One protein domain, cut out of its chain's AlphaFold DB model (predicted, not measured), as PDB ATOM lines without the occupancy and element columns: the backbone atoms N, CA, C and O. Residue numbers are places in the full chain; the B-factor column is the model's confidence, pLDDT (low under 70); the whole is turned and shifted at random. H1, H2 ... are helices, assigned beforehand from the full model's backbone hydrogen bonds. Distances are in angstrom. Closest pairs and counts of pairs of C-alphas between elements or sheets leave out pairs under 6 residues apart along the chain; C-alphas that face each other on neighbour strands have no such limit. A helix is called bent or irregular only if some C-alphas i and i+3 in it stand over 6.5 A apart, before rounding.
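AT A GLANCE: This is residues 107 to 138 and 262 to 393 of the 393 residues of an uncharacterized protein of Elusimicrobia bacterium (UniProt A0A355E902). Two groups of helices stand side by side, one round the long helix H5 and one round H8, which starts beside residues 295 to 306 of H5 and runs away from it at a steep angle. H1 runs back along H5, H6 runs the same way as H1, and H7 meets H5 with its last residues, about perpendicular to it; in the other group H3 crosses H8, and H10 runs the same way as H8, beside residues 362 to 365 near its far end. The 164 printed residues have ten named helices, H1 to H10 in chain order, and no named strand: all helix. The whole is compact, with a radius of gyration of the C-alphas of 16.8 A and spans of 49 by 40 by 24 A.

IN THESE COORDINATES: H5, residues 285 to 309, is 36.0 A long and runs from C-alpha 285 at (-155.996, 202.996, 85.846) to C-alpha 309 at (-168.407, 170.113, 93.800). H8, residues 348 to 365, is 25.4 A long; it is neither bent nor irregular, but only just: C-alphas 349 and 352 are 6.3 A apart. H1, residues 113 to 126, is 20.1 A long and begins at C-alpha 113 (-166.695, 187.731, 99.208). H6, residues 317 to 327, H7, residues 331 to 341, and H10, residues 380 to 389, measure 15.1 A, 15.2 A and 14.2 A. The shorter helices are H2, residues 132 to 138, H3, residues 266 to 273, H4, residues 275 to 279, and H9, residues 371 to 376.

HOW THE PARTS SIT: H5 touches H1 with residues 289 to 300 alone, at a shallow tilt of 12 degrees, opposite ways; the closest C-alphas, of Val 120 and Gln 292, are 6.0 A apart. H5 and H6 form a helical hairpin and only just touch, with 3 pairs of C-alphas within 8 A, the closest being Ala 300 and Ile 319 at 6.9 A. H7 touches H5, about perpendicular at 74 degrees, closest at C-alphas 301 and 341, 6.4 A. H2 touches H6, closest at C-alphas 133 and 327, 4.5 A. H5 and H8 touch at a steep tilt of 57 degrees, closest at C-alphas 302 and 349, 5.4 A. H3 touches H8, about perpendicular at 79 degrees, with the C-alphas of Gly 270 and Gly 355 3.8 A apart. H10 touches H8 the same way at a shallow tilt of 2 degrees, closest at C-alphas 362 and 387, 6.2 A. H9 and H10 form a helical hairpin and only just touch, closest at C-alphas 374 and 383, 7.1 A. H4 only just touches H8, closest at C-alphas 278 and 363, 6.6 A. H1 and H10 are apart. Every O i to N i+4 pair is within hydrogen-bond range in H1 to H7 and H10; H8 has 13 of 14, and H9 has 0 of 2 but 3 of 3 O i to N i+3 pairs.

THE WHOLE: The two C-alphas farthest apart, of Ala 332 and Ser 393, the chain's last residue, are 52.7 A apart. Residues 139 to 261 are not printed, and C-alphas 138 and 262 are 36.9 A apart across this cut. Of the links that are printed whole, none is long. The mean pLDDT of the printed part is 85.9; 15 residues are under 70, among them 262 to 264 and 280 to 287.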
ATOM      1  N   PRO A 107    -158.288 172.071  96.383       84.94
ATOM      2  CA  PRO A 107    -159.138 173.245  96.247       84.94
ATOM      3  C   PRO A 107    -159.100 174.083  97.541       84.94
ATOM      4  O   PRO A 107    -159.301 173.521  98.622       84.94
ATOM      5  N   PRO A 108    -158.841 175.401  97.476       85.00
ATOM      6  CA  PRO A 108    -158.784 176.245  98.665       85.00
ATOM      7  C   PRO A 108    -160.162 176.397  99.334       85.00
ATOM      8  O   PRO A 108    -161.194 176.159  98.705       85.00
ATOM      9  N   PRO A 109    -160.237 176.851 100.594       90.44
ATOM     10  CA  PRO A 109    -161.524 177.225 101.172       90.44
ATOM     11  C   PRO A 109    -162.203 178.350 100.355       90.44
ATOM     12  O   PRO A 109    -161.524 179.087  99.631       90.44
ATOM     13  N   PRO A 110    -163.538 178.510 100.455       91.88
ATOM     14  CA  PRO A 110    -164.256 179.615  99.823       91.88
ATOM     15  C   PRO A 110    -163.695 180.990 100.210       91.88
ATOM     16  O   PRO A 110    -163.309 181.215 101.356       91.88
ATOM     17  N   PHE A 111    -163.725 181.939  99.274       91.56
ATOM     18  CA  PHE A 111    -163.296 183.318  99.512       91.56
ATOM     19  C   PHE A 111    -164.318 184.088 100.351       91.56
ATOM     20  O   PHE A 111    -165.531 183.947 100.164       91.56
ATOM     21  N   ALA A 112    -163.833 184.982 101.215       92.88
ATOM     22  CA  ALA A 112    -164.663 185.934 101.944       92.88
ATOM     23  C   ALA A 112    -165.133 187.064 101.006       92.88
ATOM     24  O   ALA A 112    -164.501 188.116 100.914       92.88
ATOM     25  N   LEU A 113    -166.242 186.841 100.290       93.06
ATOM     26  CA  LEU A 113    -166.695 187.731  99.208       93.06
ATOM     27  C   LEU A 113    -166.936 189.181  99.651       93.06
ATOM     28  O   LEU A 113    -166.729 190.085  98.848       93.06
ATOM     29  N   ASP A 114    -167.300 189.430 100.909       92.81
ATOM     30  CA  ASP A 114    -167.464 190.798 101.416       92.81
ATOM     31  C   ASP A 114    -166.130 191.545 101.529       92.81
ATOM     32  O   ASP A 114    -166.054 192.735 101.222       92.81
ATOM     33  N   ALA A 115    -165.060 190.861 101.946       92.31
ATOM     34  CA  ALA A 115    -163.721 191.446 101.976       92.31
ATOM     35  C   ALA A 115    -163.219 191.731 100.556       92.31
ATOM     36  O   ALA A 115    -162.670 192.802 100.296       92.31
ATOM     37  N   GLU A 116    -163.481 190.813  99.626       91.19
ATOM     38  CA  GLU A 116    -163.145 190.991  98.212       91.19
ATOM     39  C   GLU A 116    -163.912 192.154  97.578       91.19
ATOM     40  O   GLU A 116    -163.326 193.004  96.906       91.19
ATOM     41  N   LEU A 117    -165.208 192.268  97.870       92.88
ATOM     42  CA  LEU A 117    -166.027 193.383  97.412       92.88
ATOM     43  C   LEU A 117    -165.524 194.723  97.964       92.88
ATOM     44  O   LEU A 117    -165.501 195.710  97.229       92.88
ATOM     45  N   ARG A 118    -165.095 194.782  99.234       92.56
ATOM     46  CA  ARG A 118    -164.504 196.004  99.811       92.56
ATOM     47  C   ARG A 118    -163.252 196.446  99.051       92.56
ATOM     48  O   ARG A 118    -163.122 197.640  98.778       92.56
ATOM     49  N   ARG A 119    -162.379 195.508  98.663       89.38
ATOM     50  CA  ARG A 119    -161.179 195.795  97.853       89.38
ATOM     51  C   ARG A 119    -161.556 196.355  96.482       89.38
ATOM     52  O   ARG A 119    -161.089 197.429  96.112       89.38
ATOM     53  N   VAL A 120    -162.480 195.705  95.771       90.88
ATOM     54  CA  VAL A 120    -162.938 196.193  94.458       90.88
ATOM     55  C   VAL A 120    -163.619 197.559  94.563       90.88
ATOM     56  O   VAL A 120    -163.369 198.429  93.735       90.88
ATOM     57  N   ARG A 121    -164.428 197.806  95.601       92.00
ATOM     58  CA  ARG A 121    -165.066 199.113  95.838       92.00
ATOM     59  C   ARG A 121    -164.062 200.240  96.076       92.00
ATOM     60  O   ARG A 121    -164.333 201.369  95.679       92.00
ATOM     61  N   ALA A 122    -162.919 199.966  96.706       89.44
ATOM     62  CA  ALA A 122    -161.862 200.965  96.846       89.44
ATOM     63  C   ALA A 122    -161.335 201.408  95.470       89.44
ATOM     64  O   ALA A 122    -161.258 202.606  95.205       89.44
ATOM     65  N   HIS A 123    -161.088 200.454  94.571       88.81
ATOM     66  CA  HIS A 123    -160.653 200.741  93.203       88.81
ATOM     67  C   HIS A 123    -161.743 201.405  92.354       88.81
ATOM     68  O   HIS A 123    -161.455 202.350  91.625       88.81
ATOM     69  N   LEU A 124    -163.002 200.975  92.486       89.00
ATOM     70  CA  LEU A 124    -164.137 201.614  91.811       89.00
ATOM     71  C   LEU A 124    -164.256 203.090  92.192       89.00
ATOM     72  O   LEU A 124    -164.389 203.925  91.303       89.00
ATOM     73  N   ARG A 125    -164.151 203.417  93.488       89.00
ATOM     74  CA  ARG A 125    -164.214 204.803  93.973       89.00
ATOM     75  C   ARG A 125    -163.083 205.660  93.418       89.00
ATOM     76  O   ARG A 125    -163.350 206.778  92.996       89.00
ATOM     77  N   ALA A 126    -161.861 205.126  93.362       85.12
ATOM     78  CA  ALA A 126    -160.734 205.814  92.733       85.12
ATOM     79  C   ALA A 126    -160.980 206.094  91.237       85.12
ATOM     80  O   ALA A 126    -160.532 207.112  90.724       85.12
ATOM     81  N   GLY A 127    -161.735 205.227  90.555       83.12
ATOM     82  CA  GLY A 127    -162.183 205.421  89.174       83.12
ATOM     83  C   GLY A 127    -163.493 206.207  89.010       83.12
ATOM     84  O   GLY A 127    -164.010 206.260  87.901       83.12
ATOM     85  N   GLY A 128    -164.066 206.775  90.080       88.25
ATOM     86  CA  GLY A 128    -165.316 207.549  90.017       88.25
ATOM     87  C   GLY A 128    -166.612 206.724  89.992       88.25
ATOM     88  O   GLY A 128    -167.694 207.272  89.783       88.25
ATOM     89  N   TYR A 129    -166.546 205.415  90.244       89.75
ATOM     90  CA  TYR A 129    -167.700 204.515  90.229       89.75
ATOM     91  C   TYR A 129    -168.154 204.134  91.644       89.75
ATOM     92  O   TYR A 129    -167.362 203.750  92.502       89.75
ATOM     93  N   SER A 130    -169.467 204.167  91.887       88.25
ATOM     94  CA  SER A 130    -170.058 203.788  93.182       88.25
ATOM     95  C   SER A 130    -170.303 202.281  93.342       88.25
ATOM     96  O   SER A 130    -170.445 201.801  94.465       88.25
ATOM     97  N   SER A 131    -170.360 201.518  92.245       89.06
ATOM     98  CA  SER A 131    -170.596 200.068  92.260       89.06
ATOM     99  C   SER A 131    -170.108 199.383  90.980       89.06
ATOM    100  O   SER A 131    -169.897 200.038  89.955       89.06
ATOM    101  N   ILE A 132    -169.980 198.048  91.020       91.25
ATOM    102  CA  ILE A 132    -169.664 197.236  89.830       91.25
ATOM    103  C   ILE A 132    -170.783 197.387  88.786       91.25
ATOM    104  O   ILE A 132    -170.501 197.507  87.597       91.25
ATOM    105  N   ALA A 133    -172.048 197.430  89.214       89.94
ATOM    106  CA  ALA A 133    -173.192 197.648  88.333       89.94
ATOM    107  C   ALA A 133    -173.111 198.994  87.595       89.94
ATOM    108  O   ALA A 133    -173.343 199.037  86.388       89.94
ATOM    109  N   ARG A 134    -172.740 200.081  88.289       89.50
ATOM    110  CA  ARG A 134    -172.541 201.395  87.661       89.50
ATOM    111  C   ARG A 134    -171.406 201.349  86.637       89.50
ATOM    112  O   ARG A 134    -171.639 201.691  85.484       89.50
ATOM    113  N   TYR A 135    -170.245 200.818  87.024       90.31
ATOM    114  CA  TYR A 135    -169.116 200.597  86.114       90.31
ATOM    115  C   TYR A 135    -169.522 199.782  84.871       90.31
ATOM    116  O   TYR A 135    -169.215 200.152  83.741       90.31
ATOM    117  N   ASN A 136    -170.290 198.704  85.047       87.44
ATOM    118  CA  ASN A 136    -170.752 197.861  83.943       87.44
ATOM    119  C   ASN A 136    -171.711 198.557  82.967       87.44
ATOM    120  O   ASN A 136    -171.746 198.161  81.795       87.44
ATOM    121  N   ARG A 137    -172.482 199.545  83.438       87.19
ATOM    122  CA  ARG A 137    -173.377 200.363  82.606       87.19
ATOM    123  C   ARG A 137    -172.634 201.481  81.883       87.19
ATOM    124  O   ARG A 137    -172.903 201.707  80.713       87.19
ATOM    125  N   GLU A 138    -171.720 202.152  82.574       87.88
ATOM    126  CA  GLU A 138    -171.038 203.353  82.073       87.88
ATOM    127  C   GLU A 138    -169.786 203.045  81.244       87.88
ATOM    128  O   GLU A 138    -169.296 203.916  80.528       87.88
ATOM    129  N   SER A 262    -151.503 172.954  78.586       48.84
ATOM    130  CA  SER A 262    -151.336 172.196  79.835       48.84
ATOM    131  C   SER A 262    -152.665 172.019  80.578       48.84
ATOM    132  O   SER A 262    -153.369 173.010  80.792       48.84
ATOM    133  N   PRO A 263    -153.018 170.803  81.029       50.00
ATOM    134  CA  PRO A 263    -154.166 170.580  81.908       50.00
ATOM    135  C   PRO A 263    -153.940 171.066  83.360       50.00
ATOM    136  O   PRO A 263    -154.901 171.146  84.124       50.00
ATOM    137  N   GLU A 264    -152.717 171.473  83.736       57.16
ATOM    138  CA  GLU A 264    -152.379 172.043  85.056       57.16
ATOM    139  C   GLU A 264    -152.168 173.567  85.020       57.16
ATOM    140  O   GLU A 264    -151.123 174.083  85.413       57.16
ATOM    141  N   ASN A 265    -153.147 174.343  84.556       72.94
ATOM    142  CA  ASN A 265    -152.869 175.748  84.250       72.94
ATOM    143  C   ASN A 265    -153.088 176.831  85.344       72.94
ATOM    144  O   ASN A 265    -153.156 178.000  84.955       72.94
ATOM    145  N   PRO A 266    -153.170 176.578  86.679       83.69
ATOM    146  CA  PRO A 266    -153.257 177.677  87.652       83.69
ATOM    147  C   PRO A 266    -152.104 178.678  87.554       83.69
ATOM    148  O   PRO A 266    -152.335 179.877  87.651       83.69
ATOM    149  N   VAL A 267    -150.869 178.214  87.336       85.38
ATOM    150  CA  VAL A 267    -149.696 179.102  87.268       85.38
ATOM    151  C   VAL A 267    -149.808 180.068  86.089       85.38
ATOM    152  O   VAL A 267    -149.665 181.272  86.265       85.38
ATOM    153  N   ASN A 268    -150.112 179.563  84.898       84.12
ATOM    154  CA  ASN A 268    -150.192 180.362  83.677       84.12
ATOM    155  C   ASN A 268    -151.408 181.307  83.669       84.12
ATOM    156  O   ASN A 268    -151.248 182.485  83.373       84.12
ATOM    157  N   GLU A 269    -152.604 180.835  84.049       86.62
ATOM    158  CA  GLU A 269    -153.786 181.708  84.175       86.62
ATOM    159  C   GLU A 269    -153.573 182.761  85.269       86.62
ATOM    160  O   GLU A 269    -153.910 183.931  85.101       86.62
ATOM    161  N   GLY A 270    -152.955 182.364  86.386       88.94
ATOM    162  CA  GLY A 270    -152.542 183.279  87.443       88.94
ATOM    163  C   GLY A 270    -151.582 184.353  86.939       88.94
ATOM    164  O   GLY A 270    -151.768 185.522  87.266       88.94
ATOM    165  N   LEU A 271    -150.590 183.974  86.123       88.25
ATOM    166  CA  LEU A 271    -149.615 184.892  85.536       88.25
ATOM    167  C   LEU A 271    -150.259 185.846  84.542       88.25
ATOM    168  O   LEU A 271    -149.999 187.039  84.622       88.25
ATOM    169  N   ALA A 272    -151.125 185.358  83.656       88.50
ATOM    170  CA  ALA A 272    -151.838 186.201  82.703       88.50
ATOM    171  C   ALA A 272    -152.692 187.266  83.411       88.50
ATOM    172  O   ALA A 272    -152.635 188.444  83.060       88.50
ATOM    173  N   VAL A 273    -153.392 186.885  84.485       86.69
ATOM    174  CA  VAL A 273    -154.219 187.808  85.279       86.69
ATOM    175  C   VAL A 273    -153.394 188.734  86.188       86.69
ATOM    176  O   VAL A 273    -153.851 189.826  86.536       86.69
ATOM    177  N   CYS A 274    -152.210 188.302  86.630       86.62
ATOM    178  CA  CYS A 274    -151.367 189.027  87.591       86.62
ATOM    179  C   CYS A 274    -150.058 189.538  86.984       86.62
ATOM    180  O   CYS A 274    -149.106 189.812  87.715       86.62
ATOM    181  N   ALA A 275    -149.981 189.678  85.662       83.06
ATOM    182  CA  ALA A 275    -148.772 190.143  84.991       83.06
ATOM    183  C   ALA A 275    -148.378 191.570  85.429       83.06
ATOM    184  O   ALA A 275    -147.196 191.916  85.447       83.06
ATOM    185  N   ASP A 276    -149.354 192.368  85.878       76.62
ATOM    186  CA  ASP A 276    -149.150 193.668  86.526       76.62
ATOM    187  C   ASP A 276    -148.310 193.573  87.812       76.62
ATOM    188  O   ASP A 276    -147.574 194.496  88.160       76.62
ATOM    189  N   ARG A 277    -148.366 192.446  88.526       79.75
ATOM    190  CA  ARG A 277    -147.530 192.207  89.710       79.75
ATOM    191  C   ARG A 277    -146.084 191.904  89.346       79.75
ATOM    192  O   ARG A 277    -145.191 192.261  90.105       79.75
ATOM    193  N   VAL A 278    -145.853 191.275  88.194       78.19
ATOM    194  CA  VAL A 278    -144.508 190.882  87.752       78.19
ATOM    195  C   VAL A 278    -143.759 192.067  87.143       78.19
ATOM    196  O   VAL A 278    -142.594 192.292  87.462       78.19
ATOM    197  N   PHE A 279    -144.428 192.849  86.295       77.06
ATOM    198  CA  PHE A 279    -143.800 193.943  85.547       77.06
ATOM    199  C   PHE A 279    -144.091 195.342  86.118       77.06
ATOM    200  O   PHE A 279    -143.608 196.348  85.592       77.06
ATOM    201  N   GLY A 280    -144.849 195.424  87.216       68.88
ATOM    202  CA  GLY A 280    -145.381 196.676  87.757       68.88
ATOM    203  C   GLY A 280    -146.625 197.150  86.992       68.88
ATOM    204  O   GLY A 280    -147.107 196.449  86.104       68.88
ATOM    205  N   PRO A 281    -147.169 198.344  87.304       60.06
ATOM    206  CA  PRO A 281    -148.337 198.875  86.608       60.06
ATOM    207  C   PRO A 281    -147.968 199.221  85.159       60.06
ATOM    208  O   PRO A 281    -147.561 200.340  84.856       60.06
ATOM    209  N   VAL A 282    -148.079 198.225  84.281       56.88
ATOM    210  CA  VAL A 282    -148.076 198.360  82.813       56.88
ATOM    211  C   VAL A 282    -149.463 198.771  82.304       56.88
ATOM    212  O   VAL A 282    -149.661 198.965  81.112       56.88
ATOM    213  N   LEU A 283    -150.441 198.844  83.214       60.31
ATOM    214  CA  LEU A 283    -151.842 199.107  82.925       60.31
ATOM    215  C   LEU A 283    -152.210 200.526  83.342       60.31
ATOM    216  O   LEU A 283    -151.893 200.958  84.453       60.31
ATOM    217  N   GLU A 284    -152.949 201.216  82.478       64.38
ATOM    218  CA  GLU A 284    -153.634 202.452  82.844       64.38
ATOM    219  C   GLU A 284    -154.699 202.159  83.922       64.38
ATOM    220  O   GLU A 284    -155.236 201.050  84.020       64.38
ATOM    221  N   ALA A 285    -155.042 203.158  84.742       62.88
ATOM    222  CA  ALA A 285    -155.996 202.996  85.846       62.88
ATOM    223  C   ALA A 285    -157.355 202.356  85.448       62.88
ATOM    224  O   ALA A 285    -157.862 201.532  86.221       62.88
ATOM    225  N   PRO A 286    -157.951 202.650  84.270       63.97
ATOM    226  CA  PRO A 286    -159.189 201.998  83.829       63.97
ATOM    227  C   PRO A 286    -159.035 200.497  83.540       63.97
ATOM    228  O   PRO A 286    -159.942 199.716  83.836       63.97
ATOM    229  N   ASP A 287    -157.886 200.083  83.001       69.88
ATOM    230  CA  ASP A 287    -157.598 198.683  82.670       69.88
ATOM    231  C   ASP A 287    -157.383 197.866  83.943       69.88
ATOM    232  O   ASP A 287    -157.932 196.772  84.103       69.88
ATOM    233  N   PHE A 288    -156.689 198.458  84.916       75.94
ATOM    234  CA  PHE A 288    -156.540 197.879  86.244       75.94
ATOM    235  C   PHE A 288    -157.900 197.629  86.918       75.94
ATOM    236  O   PHE A 288    -158.135 196.547  87.457       75.94
ATOM    237  N   LEU A 289    -158.832 198.587  86.852       81.38
ATOM    238  CA  LEU A 289    -160.167 198.431  87.438       81.38
ATOM    239  C   LEU A 289    -160.947 197.256  86.824       81.38
ATOM    240  O   LEU A 289    -161.599 196.503  87.553       81.38
ATOM    241  N   ALA A 290    -160.871 197.078  85.503       81.00
ATOM    242  CA  ALA A 290    -161.520 195.969  84.810       81.00
ATOM    243  C   ALA A 290    -161.020 194.609  85.319       81.00
ATOM    244  O   ALA A 290    -161.836 193.747  85.659       81.00
ATOM    245  N   VAL A 291    -159.699 194.469  85.464       81.25
ATOM    246  CA  VAL A 291    -159.054 193.268  86.009       81.25
ATOM    247  C   VAL A 291    -159.507 193.005  87.449       81.25
ATOM    248  O   VAL A 291    -159.824 191.869  87.796       81.25
ATOM    249  N   GLN A 292    -159.614 194.034  88.299       86.25
ATOM    250  CA  GLN A 292    -160.078 193.850  89.683       86.25
ATOM    251  C   GLN A 292    -161.533 193.361  89.760       86.25
ATOM    252  O   GLN A 292    -161.853 192.481  90.566       86.25
ATOM    253  N   VAL A 293    -162.417 193.893  88.911       88.56
ATOM    254  CA  VAL A 293    -163.806 193.414  88.813       88.56
ATOM    255  C   VAL A 293    -163.842 191.952  88.365       88.56
ATOM    256  O   VAL A 293    -164.591 191.155  88.931       88.56
ATOM    257  N   GLU A 294    -163.019 191.579  87.388       84.88
ATOM    258  CA  GLU A 294    -162.926 190.204  86.903       84.88
ATOM    259  C   GLU A 294    -162.409 189.234  87.979       84.88
ATOM    260  O   GLU A 294    -163.039 188.200  88.219       84.88
ATOM    261  N   LYS A 295    -161.347 189.601  88.711       87.44
ATOM    262  CA  LYS A 295    -160.829 188.830  89.858       87.44
ATOM    263  C   LYS A 295    -161.927 188.542  90.889       87.44
ATOM    264  O   LYS A 295    -162.053 187.411  91.365       87.44
ATOM    265  N   PHE A 296    -162.764 189.533  91.209       91.81
ATOM    266  CA  PHE A 296    -163.904 189.338  92.111       91.81
ATOM    267  C   PHE A 296    -164.945 188.364  91.550       91.81
ATOM    268  O   PHE A 296    -165.412 187.485  92.277       91.81
ATOM    269  N   LEU A 297    -165.295 188.479  90.265       90.62
ATOM    270  CA  LEU A 297    -166.260 187.577  89.634       90.62
ATOM    271  C   LEU A 297    -165.754 186.128  89.615       90.62
ATOM    272  O   LEU A 297    -166.519 185.225  89.959       90.62
ATOM    273  N   HIS A 298    -164.473 185.900  89.306       89.44
ATOM    274  CA  HIS A 298    -163.852 184.571  89.383       89.44
ATOM    275  C   HIS A 298    -163.951 183.977  90.792       89.44
ATOM    276  O   HIS A 298    -164.376 182.832  90.948       89.44
ATOM    277  N   ARG A 299    -163.670 184.767  91.840       91.62
ATOM    278  CA  ARG A 299    -163.821 184.340  93.248       91.62
ATOM    279  C   ARG A 299    -165.281 184.015  93.606       91.62
ATOM    280  O   ARG A 299    -165.543 183.020  94.285       91.62
ATOM    281  N   ALA A 300    -166.249 184.795  93.121       93.19
ATOM    282  CA  ALA A 300    -167.672 184.529  93.345       93.19
ATOM    283  C   ALA A 300    -168.147 183.237  92.652       93.19
ATOM    284  O   ALA A 300    -168.836 182.418  93.271       93.19
ATOM    285  N   PHE A 301    -167.755 183.015  91.393       92.31
ATOM    286  CA  PHE A 301    -168.083 181.787  90.662       92.31
ATOM    287  C   PHE A 301    -167.375 180.562  91.237       92.31
ATOM    288  O   PHE A 301    -167.975 179.487  91.300       92.31
ATOM    289  N   TYR A 302    -166.155 180.725  91.745       92.62
ATOM    290  CA  TYR A 302    -165.473 179.682  92.492       92.62
ATOM    291  C   TYR A 302    -166.228 179.272  93.751       92.62
ATOM    292  O   TYR A 302    -166.420 178.081  93.970       92.62
ATOM    293  N   ASN A 303    -166.720 180.217  94.556       94.31
ATOM    294  CA  ASN A 303    -167.505 179.870  95.744       94.31
ATOM    295  C   ASN A 303    -168.758 179.051  95.386       94.31
ATOM    296  O   ASN A 303    -169.112 178.115  96.109       94.31
ATOM    297  N   ALA A 304    -169.404 179.360  94.255       93.44
ATOM    298  CA  ALA A 304    -170.509 178.560  93.732       93.44
ATOM    299  C   ALA A 304    -170.043 177.152  93.312       93.44
ATOM    300  O   ALA A 304    -170.650 176.160  93.720       93.44
ATOM    301  N   TRP A 305    -168.943 177.054  92.558       93.06
ATOM    302  CA  TRP A 305    -168.348 175.781  92.145       93.06
ATOM    303  C   TRP A 305    -167.932 174.919  93.343       93.06
ATOM    304  O   TRP A 305    -168.268 173.738  93.387       93.06
ATOM    305  N   HIS A 306    -167.264 175.496  94.343       93.44
ATOM    306  CA  HIS A 306    -166.791 174.806  95.543       93.44
ATOM    307  C   HIS A 306    -167.964 174.228  96.335       93.44
ATOM    308  O   HIS A 306    -167.926 173.082  96.785       93.44
ATOM    309  N   ARG A 307    -169.051 174.990  96.476       93.44
ATOM    310  CA  ARG A 307    -170.245 174.523  97.182       93.44
ATOM    311  C   ARG A 307    -170.867 173.295  96.512       93.44
ATOM    312  O   ARG A 307    -171.167 172.320  97.197       93.44
ATOM    313  N   VAL A 308    -170.979 173.310  95.185       91.75
ATOM    314  CA  VAL A 308    -171.536 172.189  94.410       91.75
ATOM    315  C   VAL A 308    -170.601 170.982  94.410       91.75
ATOM    316  O   VAL A 308    -171.030 169.858  94.668       91.75
ATOM    317  N   ASN A 309    -169.317 171.200  94.140       89.12
ATOM    318  CA  ASN A 309    -168.407 170.113  93.800       89.12
ATOM    319  C   ASN A 309    -167.623 169.571  95.000       89.12
ATOM    320  O   ASN A 309    -167.441 168.360  95.102       89.12
ATOM    321  N   VAL A 310    -167.226 170.436  95.937       90.25
ATOM    322  CA  VAL A 310    -166.487 170.047  97.151       90.25
ATOM    323  C   VAL A 310    -167.451 169.762  98.302       90.25
ATOM    324  O   VAL A 310    -167.403 168.687  98.888       90.25
ATOM    325  N   GLN A 311    -168.371 170.687  98.595       91.62
ATOM    326  CA  GLN A 311    -169.301 170.542  99.728       91.62
ATOM    327  C   GLN A 311    -170.542 169.701  99.405       91.62
ATOM    328  O   GLN A 311    -171.306 169.395 100.318       91.62
ATOM    329  N   ARG A 312    -170.768 169.356  98.128       91.44
ATOM    330  CA  ARG A 312    -171.951 168.612  97.653       91.44
ATOM    331  C   ARG A 312    -173.278 169.271  98.048       91.44
ATOM    332  O   ARG A 312    -174.240 168.599  98.403       91.44
ATOM    333  N   ARG A 313    -173.332 170.604  97.992       92.88
ATOM    334  CA  ARG A 313    -174.509 171.419  98.331       92.88
ATOM    335  C   ARG A 313    -174.941 172.280  97.139       92.88
ATOM    336  O   ARG A 313    -174.087 172.717  96.370       92.88
ATOM    337  N   PRO A 314    -176.238 172.606  96.997       90.81
ATOM    338  CA  PRO A 314    -176.695 173.570  95.995       90.81
ATOM    339  C   PRO A 314    -175.999 174.924  96.157       90.81
ATOM    340  O   PRO A 314    -175.644 175.301  97.279       90.81
ATOM    341  N   VAL A 315    -175.849 175.685  95.066       89.62
ATOM    342  CA  VAL A 315    -175.321 177.058  95.135       89.62
ATOM    343  C   VAL A 315    -176.171 177.875  96.111       89.62
ATOM    344  O   VAL A 315    -177.396 177.889  96.026       89.62
ATOM    345  N   GLY A 316    -175.527 178.525  97.081       83.62
ATOM    346  CA  GLY A 316    -176.224 179.295  98.105       83.62
ATOM    347  C   GLY A 316    -176.858 180.553  97.516       83.62
ATOM    348  O   GLY A 316    -176.221 181.252  96.726       83.62
ATOM    349  N   ARG A 317    -178.085 180.871  97.949       90.25
ATOM    350  CA  ARG A 317    -178.844 182.055  97.510       90.25
ATOM    351  C   ARG A 317    -178.050 183.360  97.671       90.25
ATOM    352  O   ARG A 317    -178.049 184.180  96.757       90.25
ATOM    353  N   ALA A 318    -177.279 183.477  98.753       92.19
ATOM    354  CA  ALA A 318    -176.467 184.653  99.064       92.19
ATOM    355  C   ALA A 318    -175.465 185.041  97.956       92.19
ATOM    356  O   ALA A 318    -175.259 186.226  97.711       92.19
ATOM    357  N   ILE A 319    -174.865 184.072  97.245       93.62
ATOM    358  CA  ILE A 319    -173.921 184.374  96.149       93.62
ATOM    359  C   ILE A 319    -174.677 184.994  94.967       93.62
ATOM    360  O   ILE A 319    -174.221 185.969  94.375       93.62
ATOM    361  N   GLY A 320    -175.851 184.446  94.635       93.75
ATOM    362  CA  GLY A 320    -176.705 184.993  93.583       93.75
ATOM    363  C   GLY A 320    -177.208 186.396  93.921       93.75
ATOM    364  O   GLY A 320    -177.125 187.290  93.086       93.75
ATOM    365  N   GLU A 321    -177.657 186.614  95.157       94.69
ATOM    366  CA  GLU A 321    -178.113 187.927  95.634       94.69
ATOM    367  C   GLU A 321    -176.995 188.971  95.628       94.69
ATOM    368  O   GLU A 321    -177.221 190.108  95.216       94.69
ATOM    369  N   LEU A 322    -175.776 188.582  96.013       93.81
ATOM    370  CA  LEU A 322    -174.599 189.441  95.919       93.81
ATOM    371  C   LEU A 322    -174.325 189.858  94.467       93.81
ATOM    372  O   LEU A 322    -174.142 191.040  94.193       93.81
ATOM    373  N   LEU A 323    -174.327 188.908  93.526       93.94
ATOM    374  CA  LEU A 323    -174.092 189.197  92.107       93.94
ATOM    375  C   LEU A 323    -175.212 190.049  91.491       93.94
ATOM    376  O   LEU A 323    -174.933 190.930  90.677       93.94
ATOM    377  N   ALA A 324    -176.465 189.826  91.889       93.19
ATOM    378  CA  ALA A 324    -177.587 190.651  91.458       93.19
ATOM    379  C   ALA A 324    -177.431 192.096  91.948       93.19
ATOM    380  O   ALA A 324    -177.485 193.029  91.149       93.19
ATOM    381  N   ARG A 325    -177.172 192.273  93.249       92.69
ATOM    382  CA  ARG A 325    -177.060 193.587  93.891       92.69
ATOM    383  C   ARG A 325    -175.831 194.369  93.431       92.69
ATOM    384  O   ARG A 325    -175.938 195.545  93.104       92.69
ATOM    385  N   GLU A 326    -174.663 193.733  93.424       92.50
ATOM    386  CA  GLU A 326    -173.391 194.432  93.217       92.50
ATOM    387  C   GLU A 326    -173.008 194.517  91.745       92.50
ATOM    388  O   GLU A 326    -172.601 195.582  91.285       92.50
ATOM    389  N   ALA A 327    -173.142 193.414  91.000       89.38
ATOM    390  CA  ALA A 327    -172.734 193.338  89.597       89.38
ATOM    391  C   ALA A 327    -173.877 193.643  88.613       89.38
ATOM    392  O   ALA A 327    -173.612 193.820  87.421       89.38
ATOM    393  N   GLY A 328    -175.121 193.737  89.099       90.69
ATOM    394  CA  GLY A 328    -176.300 194.023  88.281       90.69
ATOM    395  C   GLY A 328    -176.750 192.837  87.429       90.69
ATOM    396  O   GLY A 328    -177.349 193.034  86.372       90.69
ATOM    397  N   PHE A 329    -176.423 191.602  87.822       93.06
ATOM    398  CA  PHE A 329    -176.829 190.430  87.050       93.06
ATOM    399  C   PHE A 329    -178.313 190.119  87.235       93.06
ATOM    400  O   PHE A 329    -178.820 190.036  88.350       93.06
ATOM    401  N   THR A 330    -179.001 189.862  86.122       93.94
ATOM    402  CA  THR A 330    -180.377 189.360  86.164       93.94
ATOM    403  C   THR A 330    -180.413 187.927  86.701       93.94
ATOM    404  O   THR A 330    -179.430 187.184  86.603       93.94
ATOM    405  N   ALA A 331    -181.574 187.486  87.189       92.62
ATOM    406  CA  ALA A 331    -181.766 186.096  87.602       92.62
ATOM    407  C   ALA A 331    -181.444 185.099  86.470       92.62
ATOM    408  O   ALA A 331    -180.844 184.052  86.718       92.62
ATOM    409  N   ALA A 332    -181.784 185.433  85.220       93.44
ATOM    410  CA  ALA A 332    -181.459 184.611  84.055       93.44
ATOM    411  C   ALA A 332    -179.941 184.523  83.819       93.44
ATOM    412  O   ALA A 332    -179.409 183.430  83.623       93.44
ATOM    413  N   THR A 333    -179.232 185.654  83.917       92.31
ATOM    414  CA  THR A 333    -177.767 185.706  83.818       92.31
ATOM    415  C   THR A 333    -177.106 184.872  84.911       92.31
ATOM    416  O   THR A 333    -176.206 184.091  84.613       92.31
ATOM    417  N   ILE A 334    -177.570 184.986  86.160       93.38
ATOM    418  CA  ILE A 334    -177.035 184.216  87.291       93.38
ATOM    419  C   ILE A 334    -177.230 182.716  87.064       93.38
ATOM    420  O   ILE A 334    -176.269 181.959  87.178       93.38
ATOM    421  N   ARG A 335    -178.439 182.279  86.678       91.94
ATOM    422  CA  ARG A 335    -178.711 180.863  86.375       91.94
ATOM    423  C   ARG A 335    -177.804 180.331  85.269       91.94
ATOM    424  O   ARG A 335    -177.217 179.264  85.431       91.94
ATOM    425  N   SER A 336    -177.664 181.078  84.174       90.44
ATOM    426  CA  SER A 336    -176.789 180.706  83.057       90.44
ATOM    427  C   SER A 336    -175.328 180.590  83.504       90.44
ATOM    428  O   SER A 336    -174.684 179.569  83.258       90.44
ATOM    429  N   LYS A 337    -174.819 181.588  84.238       90.50
ATOM    430  CA  LYS A 337    -173.445 181.596  84.752       90.50
ATOM    431  C   LYS A 337    -173.186 180.461  85.738       90.50
ATOM    432  O   LYS A 337    -172.164 179.801  85.609       90.50
ATOM    433  N   PHE A 338    -174.089 180.184  86.676       92.50
ATOM    434  CA  PHE A 338    -173.926 179.052  87.590       92.50
ATOM    435  C   PHE A 338    -173.986 177.716  86.849       92.50
ATOM    436  O   PHE A 338    -173.063 176.925  86.994       92.50
ATOM    437  N   SER A 339    -174.975 177.502  85.974       87.62
ATOM    438  CA  SER A 339    -175.073 176.283  85.150       87.62
ATOM    439  C   SER A 339    -173.812 176.019  84.322       87.62
ATOM    440  O   SER A 339    -173.444 174.868  84.093       87.62
ATOM    441  N   TYR A 340    -173.129 177.079  83.888       85.44
ATOM    442  CA  TYR A 340    -171.844 176.983  83.213       85.44
ATOM    443  C   TYR A 340    -170.693 176.701  84.196       85.44
ATOM    444  O   TYR A 340    -170.033 175.669  84.094       85.44
ATOM    445  N   HIS A 341    -170.468 177.585  85.172       85.81
ATOM    446  CA  HIS A 341    -169.277 177.570  86.025       85.81
ATOM    447  C   HIS A 341    -169.270 176.468  87.089       85.81
ATOM    448  O   HIS A 341    -168.199 176.177  87.601       85.81
ATOM    449  N   THR A 342    -170.399 175.844  87.438       87.62
ATOM    450  CA  THR A 342    -170.425 174.775  88.456       87.62
ATOM    451  C   THR A 342    -170.247 173.371  87.884       87.62
ATOM    452  O   THR A 342    -170.205 172.416  88.657       87.62
ATOM    453  N   ARG A 343    -170.145 173.205  86.558       83.31
ATOM    454  CA  ARG A 343    -169.880 171.893  85.944       83.31
ATOM    455  C   ARG A 343    -168.502 171.396  86.375       83.31
ATOM    456  O   ARG A 343    -167.538 172.150  86.296       83.31
ATOM    457  N   VAL A 344    -168.382 170.118  86.744       74.88
ATOM    458  CA  VAL A 344    -167.080 169.507  87.088       74.88
ATOM    459  C   VAL A 344    -166.079 169.662  85.944       74.88
ATOM    460  O   VAL A 344    -164.927 170.010  86.176       74.88
ATOM    461  N   ALA A 345    -166.543 169.491  84.702       69.31
ATOM    462  CA  ALA A 345    -165.708 169.676  83.522       69.31
ATOM    463  C   ALA A 345    -165.138 171.103  83.406       69.31
ATOM    464  O   ALA A 345    -164.052 171.307  82.875       69.31
ATOM    465  N   ARG A 346    -165.805 172.107  83.989       72.75
ATOM    466  CA  ARG A 346    -165.304 173.484  84.078       72.75
ATOM    467  C   ARG A 346    -164.394 173.661  85.295       72.75
ATOM    468  O   ARG A 346    -164.549 174.595  86.077       72.75
ATOM    469  N   HIS A 347    -163.394 172.789  85.407       69.62
ATOM    470  CA  HIS A 347    -162.297 172.898  86.369       69.62
ATOM    471  C   HIS A 347    -161.456 174.179  86.183       69.62
ATOM    472  O   HIS A 347    -160.662 174.510  87.048       69.62
ATOM    473  N   TYR A 348    -161.693 174.972  85.134       69.88
ATOM    474  CA  TYR A 348    -161.191 176.345  85.036       69.88
ATOM    475  C   TYR A 348    -161.726 177.283  86.135       69.88
ATOM    476  O   TYR A 348    -161.049 178.235  86.512       69.88
ATOM    477  N   ALA A 349    -162.919 177.028  86.689       78.25
ATOM    478  CA  ALA A 349    -163.477 177.854  87.763       78.25
ATOM    479  C   ALA A 349    -162.572 177.933  89.015       78.25
ATOM    480  O   ALA A 349    -162.414 179.029  89.551       78.25
ATOM    481  N   PRO A 350    -161.959 176.830  89.496       80.69
ATOM    482  CA  PRO A 350    -160.926 176.889  90.530       80.69
ATOM    483  C   PRO A 350    -159.539 177.327  90.036       80.69
ATOM    484  O   PRO A 350    -158.809 177.923  90.822       80.69
ATOM    485  N   VAL A 351    -159.182 177.101  88.766       84.81
ATOM    486  CA  VAL A 351    -157.857 177.448  88.208       84.81
ATOM    487  C   VAL A 351    -157.518 178.930  88.384       84.81
ATOM    488  O   VAL A 351    -156.475 179.236  88.956       84.81
ATOM    489  N   TYR A 352    -158.402 179.847  87.972       85.19
ATOM    490  CA  TYR A 352    -158.155 181.294  88.074       85.19
ATOM    491  C   TYR A 352    -157.868 181.773  89.503       85.19
ATOM    492  O   TYR A 352    -156.805 182.341  89.740       85.19
ATOM    493  N   PRO A 353    -158.765 181.581  90.488       85.06
ATOM    494  CA  PRO A 353    -158.535 182.098  91.832       85.06
ATOM    495  C   PRO A 353    -157.376 181.408  92.561       85.06
ATOM    496  O   PRO A 353    -156.717 182.064  93.369       85.06
ATOM    497  N   ILE A 354    -157.113 180.123  92.286       84.56
ATOM    498  CA  ILE A 354    -155.917 179.433  92.789       84.56
ATOM    499  C   ILE A 354    -154.671 180.094  92.199       84.56
ATOM    500  O   ILE A 354    -153.799 180.519  92.950       84.56
ATOM    501  N   GLY A 355    -154.630 180.246  90.876       88.31
ATOM    502  CA  GLY A 355    -153.538 180.884  90.152       88.31
ATOM    503  C   GLY A 355    -153.237 182.295  90.636       88.31
ATOM    504  O   GLY A 355    -152.101 182.595  90.987       88.31
ATOM    505  N   ILE A 356    -154.267 183.142  90.725       87.31
ATOM    506  CA  ILE A 356    -154.152 184.526  91.209       87.31
ATOM    507  C   ILE A 356    -153.480 184.556  92.581       87.31
ATOM    508  O   ILE A 356    -152.497 185.267  92.756       87.31
ATOM    509  N   ARG A 357    -153.979 183.764  93.541       87.12
ATOM    510  CA  ARG A 357    -153.413 183.729  94.894       87.12
ATOM    511  C   ARG A 357    -151.941 183.310  94.871       87.12
ATOM    512  O   ARG A 357    -151.122 183.962  95.502       87.12
ATOM    513  N   LEU A 358    -151.611 182.249  94.139       88.38
ATOM    514  CA  LEU A 358    -150.252 181.702  94.101       88.38
ATOM    515  C   LEU A 358    -149.246 182.669  93.488       88.38
ATOM    516  O   LEU A 358    -148.133 182.788  93.987       88.38
ATOM    517  N   ILE A 359    -149.624 183.354  92.410       90.44
ATOM    518  CA  ILE A 359    -148.747 184.340  91.780       90.44
ATOM    519  C   ILE A 359    -148.627 185.591  92.653       90.44
ATOM    520  O   ILE A 359    -147.529 186.128  92.789       90.44
ATOM    521  N   GLU A 360    -149.704 186.033  93.309       88.88
ATOM    522  CA  GLU A 360    -149.636 187.120  94.295       88.88
ATOM    523  C   GLU A 360    -148.697 186.770  95.466       88.88
ATOM    524  O   GLU A 360    -147.863 187.590  95.837       88.88
ATOM    525  N   GLU A 361    -148.759 185.548  95.997       90.56
ATOM    526  CA  GLU A 361    -147.852 185.066  97.051       90.56
ATOM    527  C   GLU A 361    -146.403 184.943  96.549       90.56
ATOM    528  O   GLU A 361    -145.473 185.428  97.192       90.56
ATOM    529  N   ALA A 362    -146.190 184.343  95.374       91.44
ATOM    530  CA  ALA A 362    -144.852 184.152  94.820       91.44
ATOM    531  C   ALA A 362    -144.166 185.482  94.477       91.44
ATOM    532  O   ALA A 362    -142.979 185.637  94.736       91.44
ATOM    533  N   THR A 363    -144.901 186.459  93.941       91.06
ATOM    534  CA  THR A 363    -144.345 187.790  93.629       91.06
ATOM    535  C   THR A 363    -143.932 188.576  94.873       91.06
ATOM    536  O   THR A 363    -143.033 189.406  94.785       91.06
ATOM    537  N   GLN A 364    -144.549 188.312  96.029       90.25
ATOM    538  CA  GLN A 364    -144.148 188.896  97.314       90.25
ATOM    539  C   GLN A 364    -142.950 188.175  97.938       90.25
ATOM    540  O   GLN A 364    -142.152 188.799  98.631       90.25
ATOM    541  N   ALA A 365    -142.846 186.866  97.711       90.44
ATOM    542  CA  ALA A 365    -141.849 186.009  98.338       90.44
ATOM    543  C   ALA A 365    -140.558 185.834  97.523       90.44
ATOM    544  O   ALA A 365    -139.618 185.238  98.035       90.44
ATOM    545  N   LEU A 366    -140.506 186.291  96.270       89.88
ATOM    546  CA  LEU A 366    -139.329 186.189  95.403       89.88
ATOM    547  C   LEU A 366    -138.500 187.473  95.419       89.88
ATOM    548  O   LEU A 366    -139.044 188.577  95.386       89.88
ATOM    549  N   ASP A 367    -137.175 187.325  95.342       87.00
ATOM    550  CA  ASP A 367    -136.306 188.438  94.961       87.00
ATOM    551  C   ASP A 367    -136.732 189.022  93.601       87.00
ATOM    552  O   ASP A 367    -137.103 188.300  92.666       87.00
ATOM    553  N   ARG A 368    -136.632 190.350  93.457       84.44
ATOM    554  CA  ARG A 368    -137.045 191.055  92.235       84.44
ATOM    555  C   ARG A 368    -136.356 190.500  90.983       84.44
ATOM    556  O   ARG A 368    -136.983 190.454  89.929       84.44
ATOM    557  N   ARG A 369    -135.095 190.069  91.073       85.00
ATOM    558  CA  ARG A 369    -134.330 189.506  89.943       85.00
ATOM    559  C   ARG A 369    -134.812 188.109  89.547       85.00
ATOM    560  O   ARG A 369    -134.539 187.679  88.429       85.00
ATOM    561  N   ALA A 370    -135.527 187.413  90.430       86.81
ATOM    562  CA  ALA A 370    -136.081 186.083  90.188       86.81
ATOM    563  C   ALA A 370    -137.517 186.111  89.636       86.81
ATOM    564  O   ALA A 370    -137.966 185.117  89.070       86.81
ATOM    565  N   LEU A 371    -138.225 187.243  89.716       86.44
ATOM    566  CA  LEU A 371    -139.574 187.405  89.154       86.44
ATOM    567  C   LEU A 371    -139.716 186.990  87.671       86.44
ATOM    568  O   LEU A 371    -140.715 186.347  87.346       86.44
ATOM    569  N   PRO A 372    -138.751 187.254  86.763       85.62
ATOM    570  CA  PRO A 372    -138.813 186.746  85.389       85.62
ATOM    571  C   PRO A 372    -138.915 185.220  85.291       85.62
ATOM    572  O   PRO A 372    -139.495 184.706  84.336       85.62
ATOM    573  N   LEU A 373    -138.366 184.488  86.266       87.69
ATOM    574  CA  LEU A 373    -138.354 183.023  86.276       87.69
ATOM    575  C   LEU A 373    -139.742 182.427  86.538       87.69
ATOM    576  O   LEU A 373    -139.947 181.241  86.280       87.69
ATOM    577  N   LEU A 374    -140.710 183.235  86.988       88.56
ATOM    578  CA  LEU A 374    -142.112 182.828  87.085       88.56
ATOM    579  C   LEU A 374    -142.667 182.379  85.728       88.56
ATOM    580  O   LEU A 374    -143.393 181.392  85.650       88.56
ATOM    581  N   TYR A 375    -142.251 183.042  84.647       85.75
ATOM    582  CA  TYR A 375    -142.641 182.700  83.278       85.75
ATOM    583  C   TYR A 375    -142.043 181.371  82.781       85.75
ATOM    584  O   TYR A 375    -142.386 180.898  81.700       85.75
ATOM    585  N   CYS A 376    -141.180 180.747  83.584       82.25
ATOM    586  CA  CYS A 376    -140.580 179.441  83.332       82.25
ATOM    587  C   CYS A 376    -141.255 178.319  84.133       82.25
ATOM    588  O   CYS A 376    -140.843 177.170  84.012       82.25
ATOM    589  N   GLN A 377    -142.248 178.633  84.974       86.00
ATOM    590  CA  GLN A 377    -142.909 177.653  85.839       86.00
ATOM    591  C   GLN A 377    -144.175 177.097  85.183       86.00
ATOM    592  O   GLN A 377    -144.913 177.809  84.493       86.00
ATOM    593  N   HIS A 378    -144.419 175.808  85.412       79.38
ATOM    594  CA  HIS A 378    -145.495 175.046  84.769       79.38
ATOM    595  C   HIS A 378    -146.466 174.418  85.768       79.38
ATOM    596  O   HIS A 378    -147.606 174.147  85.421       79.38
ATOM    597  N   SER A 379    -146.034 174.212  87.010       84.00
ATOM    598  CA  SER A 379    -146.838 173.566  88.040       84.00
ATOM    599  C   SER A 379    -146.679 174.275  89.377       84.00
ATOM    600  O   SER A 379    -145.742 175.042  89.617       84.00
ATOM    601  N   MET A 380    -147.582 173.982  90.305       86.12
ATOM    602  CA  MET A 380    -147.504 174.547  91.647       86.12
ATOM    603  C   MET A 380    -146.240 174.123  92.401       86.12
ATOM    604  O   MET A 380    -145.685 174.919  93.160       86.12
ATOM    605  N   ARG A 381    -145.757 172.886  92.212       88.69
ATOM    606  CA  ARG A 381    -144.560 172.414  92.926       88.69
ATOM    607  C   ARG A 381    -143.280 173.003  92.350       88.69
ATOM    608  O   ARG A 381    -142.369 173.285  93.127       88.69
ATOM    609  N   THR A 382    -143.218 173.219  91.034       89.12
ATOM    610  CA  THR A 382    -142.094 173.933  90.401       89.12
ATOM    611  C   THR A 382    -142.045 175.388  90.860       89.12
ATOM    612  O   THR A 382    -141.005 175.831  91.348       89.12
ATOM    613  N   LEU A 383    -143.194 176.071  90.902       90.31
ATOM    614  CA  LEU A 383    -143.308 177.404  91.499       90.31
ATOM    615  C   LEU A 383    -142.843 177.427  92.964       90.31
ATOM    616  O   LEU A 383    -142.027 178.262  93.338       90.31
ATOM    617  N   ALA A 384    -143.295 176.483  93.794       90.19
ATOM    618  CA  ALA A 384    -142.882 176.419  95.197       90.19
ATOM    619  C   ALA A 384    -141.372 176.158  95.368       90.19
ATOM    620  O   ALA A 384    -140.765 176.656  96.317       90.19
ATOM    621  N   LYS A 385    -140.756 175.373  94.473       92.00
ATOM    622  CA  LYS A 385    -139.297 175.185  94.443       92.00
ATOM    623  C   LYS A 385    -138.578 176.479  94.075       92.00
ATOM    624  O   LYS A 385    -137.638 176.835  94.780       92.00
ATOM    625  N   LEU A 386    -139.057 177.193  93.055       92.00
ATOM    626  CA  LEU A 386    -138.523 178.496  92.665       92.00
ATOM    627  C   LEU A 386    -138.578 179.489  93.833       92.00
ATOM    628  O   LEU A 386    -137.558 180.083  94.172       92.00
ATOM    629  N   THR A 387    -139.738 179.623  94.483       91.56
ATOM    630  CA  THR A 387    -139.925 180.544  95.614       91.56
ATOM    631  C   THR A 387    -138.970 180.244  96.761       91.56
ATOM    632  O   THR A 387    -138.382 181.164  97.313       91.56
ATOM    633  N   ARG A 388    -138.751 178.966  97.100       91.38
ATOM    634  CA  ARG A 388    -137.773 178.593  98.137       91.38
ATOM    635  C   ARG A 388    -136.329 178.873  97.724       91.38
ATOM    636  O   ARG A 388    -135.541 179.289  98.561       91.38
ATOM    637  N   ALA A 389    -135.980 178.627  96.462       90.38
ATOM    638  CA  ALA A 389    -134.619 178.810  95.959       90.38
ATOM    639  C   ALA A 389    -134.205 180.289  95.845       90.38
ATOM    640  O   ALA A 389    -133.016 180.588  95.819       90.38
ATOM    641  N   HIS A 390    -135.178 181.201  95.767       90.25
ATOM    642  CA  HIS A 390    -134.956 182.629  95.533       90.25
ATOM    643  C   HIS A 390    -135.709 183.527  96.528       90.25
ATOM    644  O   HIS A 390    -136.077 184.656  96.189       90.25
ATOM    645  N   ALA A 391    -135.956 183.026  97.741       85.56
ATOM    646  CA  ALA A 391    -136.487 183.846  98.822       85.56
ATOM    647  C   ALA A 391    -135.473 184.949  99.198       85.56
ATOM    648  O   ALA A 391    -134.265 184.682  99.168       85.56
ATOM    649  N   PRO A 392    -135.923 186.172  99.543       78.19
ATOM    650  CA  PRO A 392    -135.055 187.198 100.104       78.19
ATOM    651  C   PRO A 392    -134.307 186.627 101.310       78.19
ATOM    652  O   PRO A 392    -134.933 186.023 102.184       78.19
ATOM    653  N   SER A 393    -132.979 186.759 101.304       68.69
ATOM    654  CA  SER A 393    -132.121 186.343 102.422       68.69
ATOM    655  C   SER A 393    -132.305 187.228 103.644       68.69
ATOM    656  O   SER A 393    -132.547 188.443 103.451       68.69
TER     657      SER A 393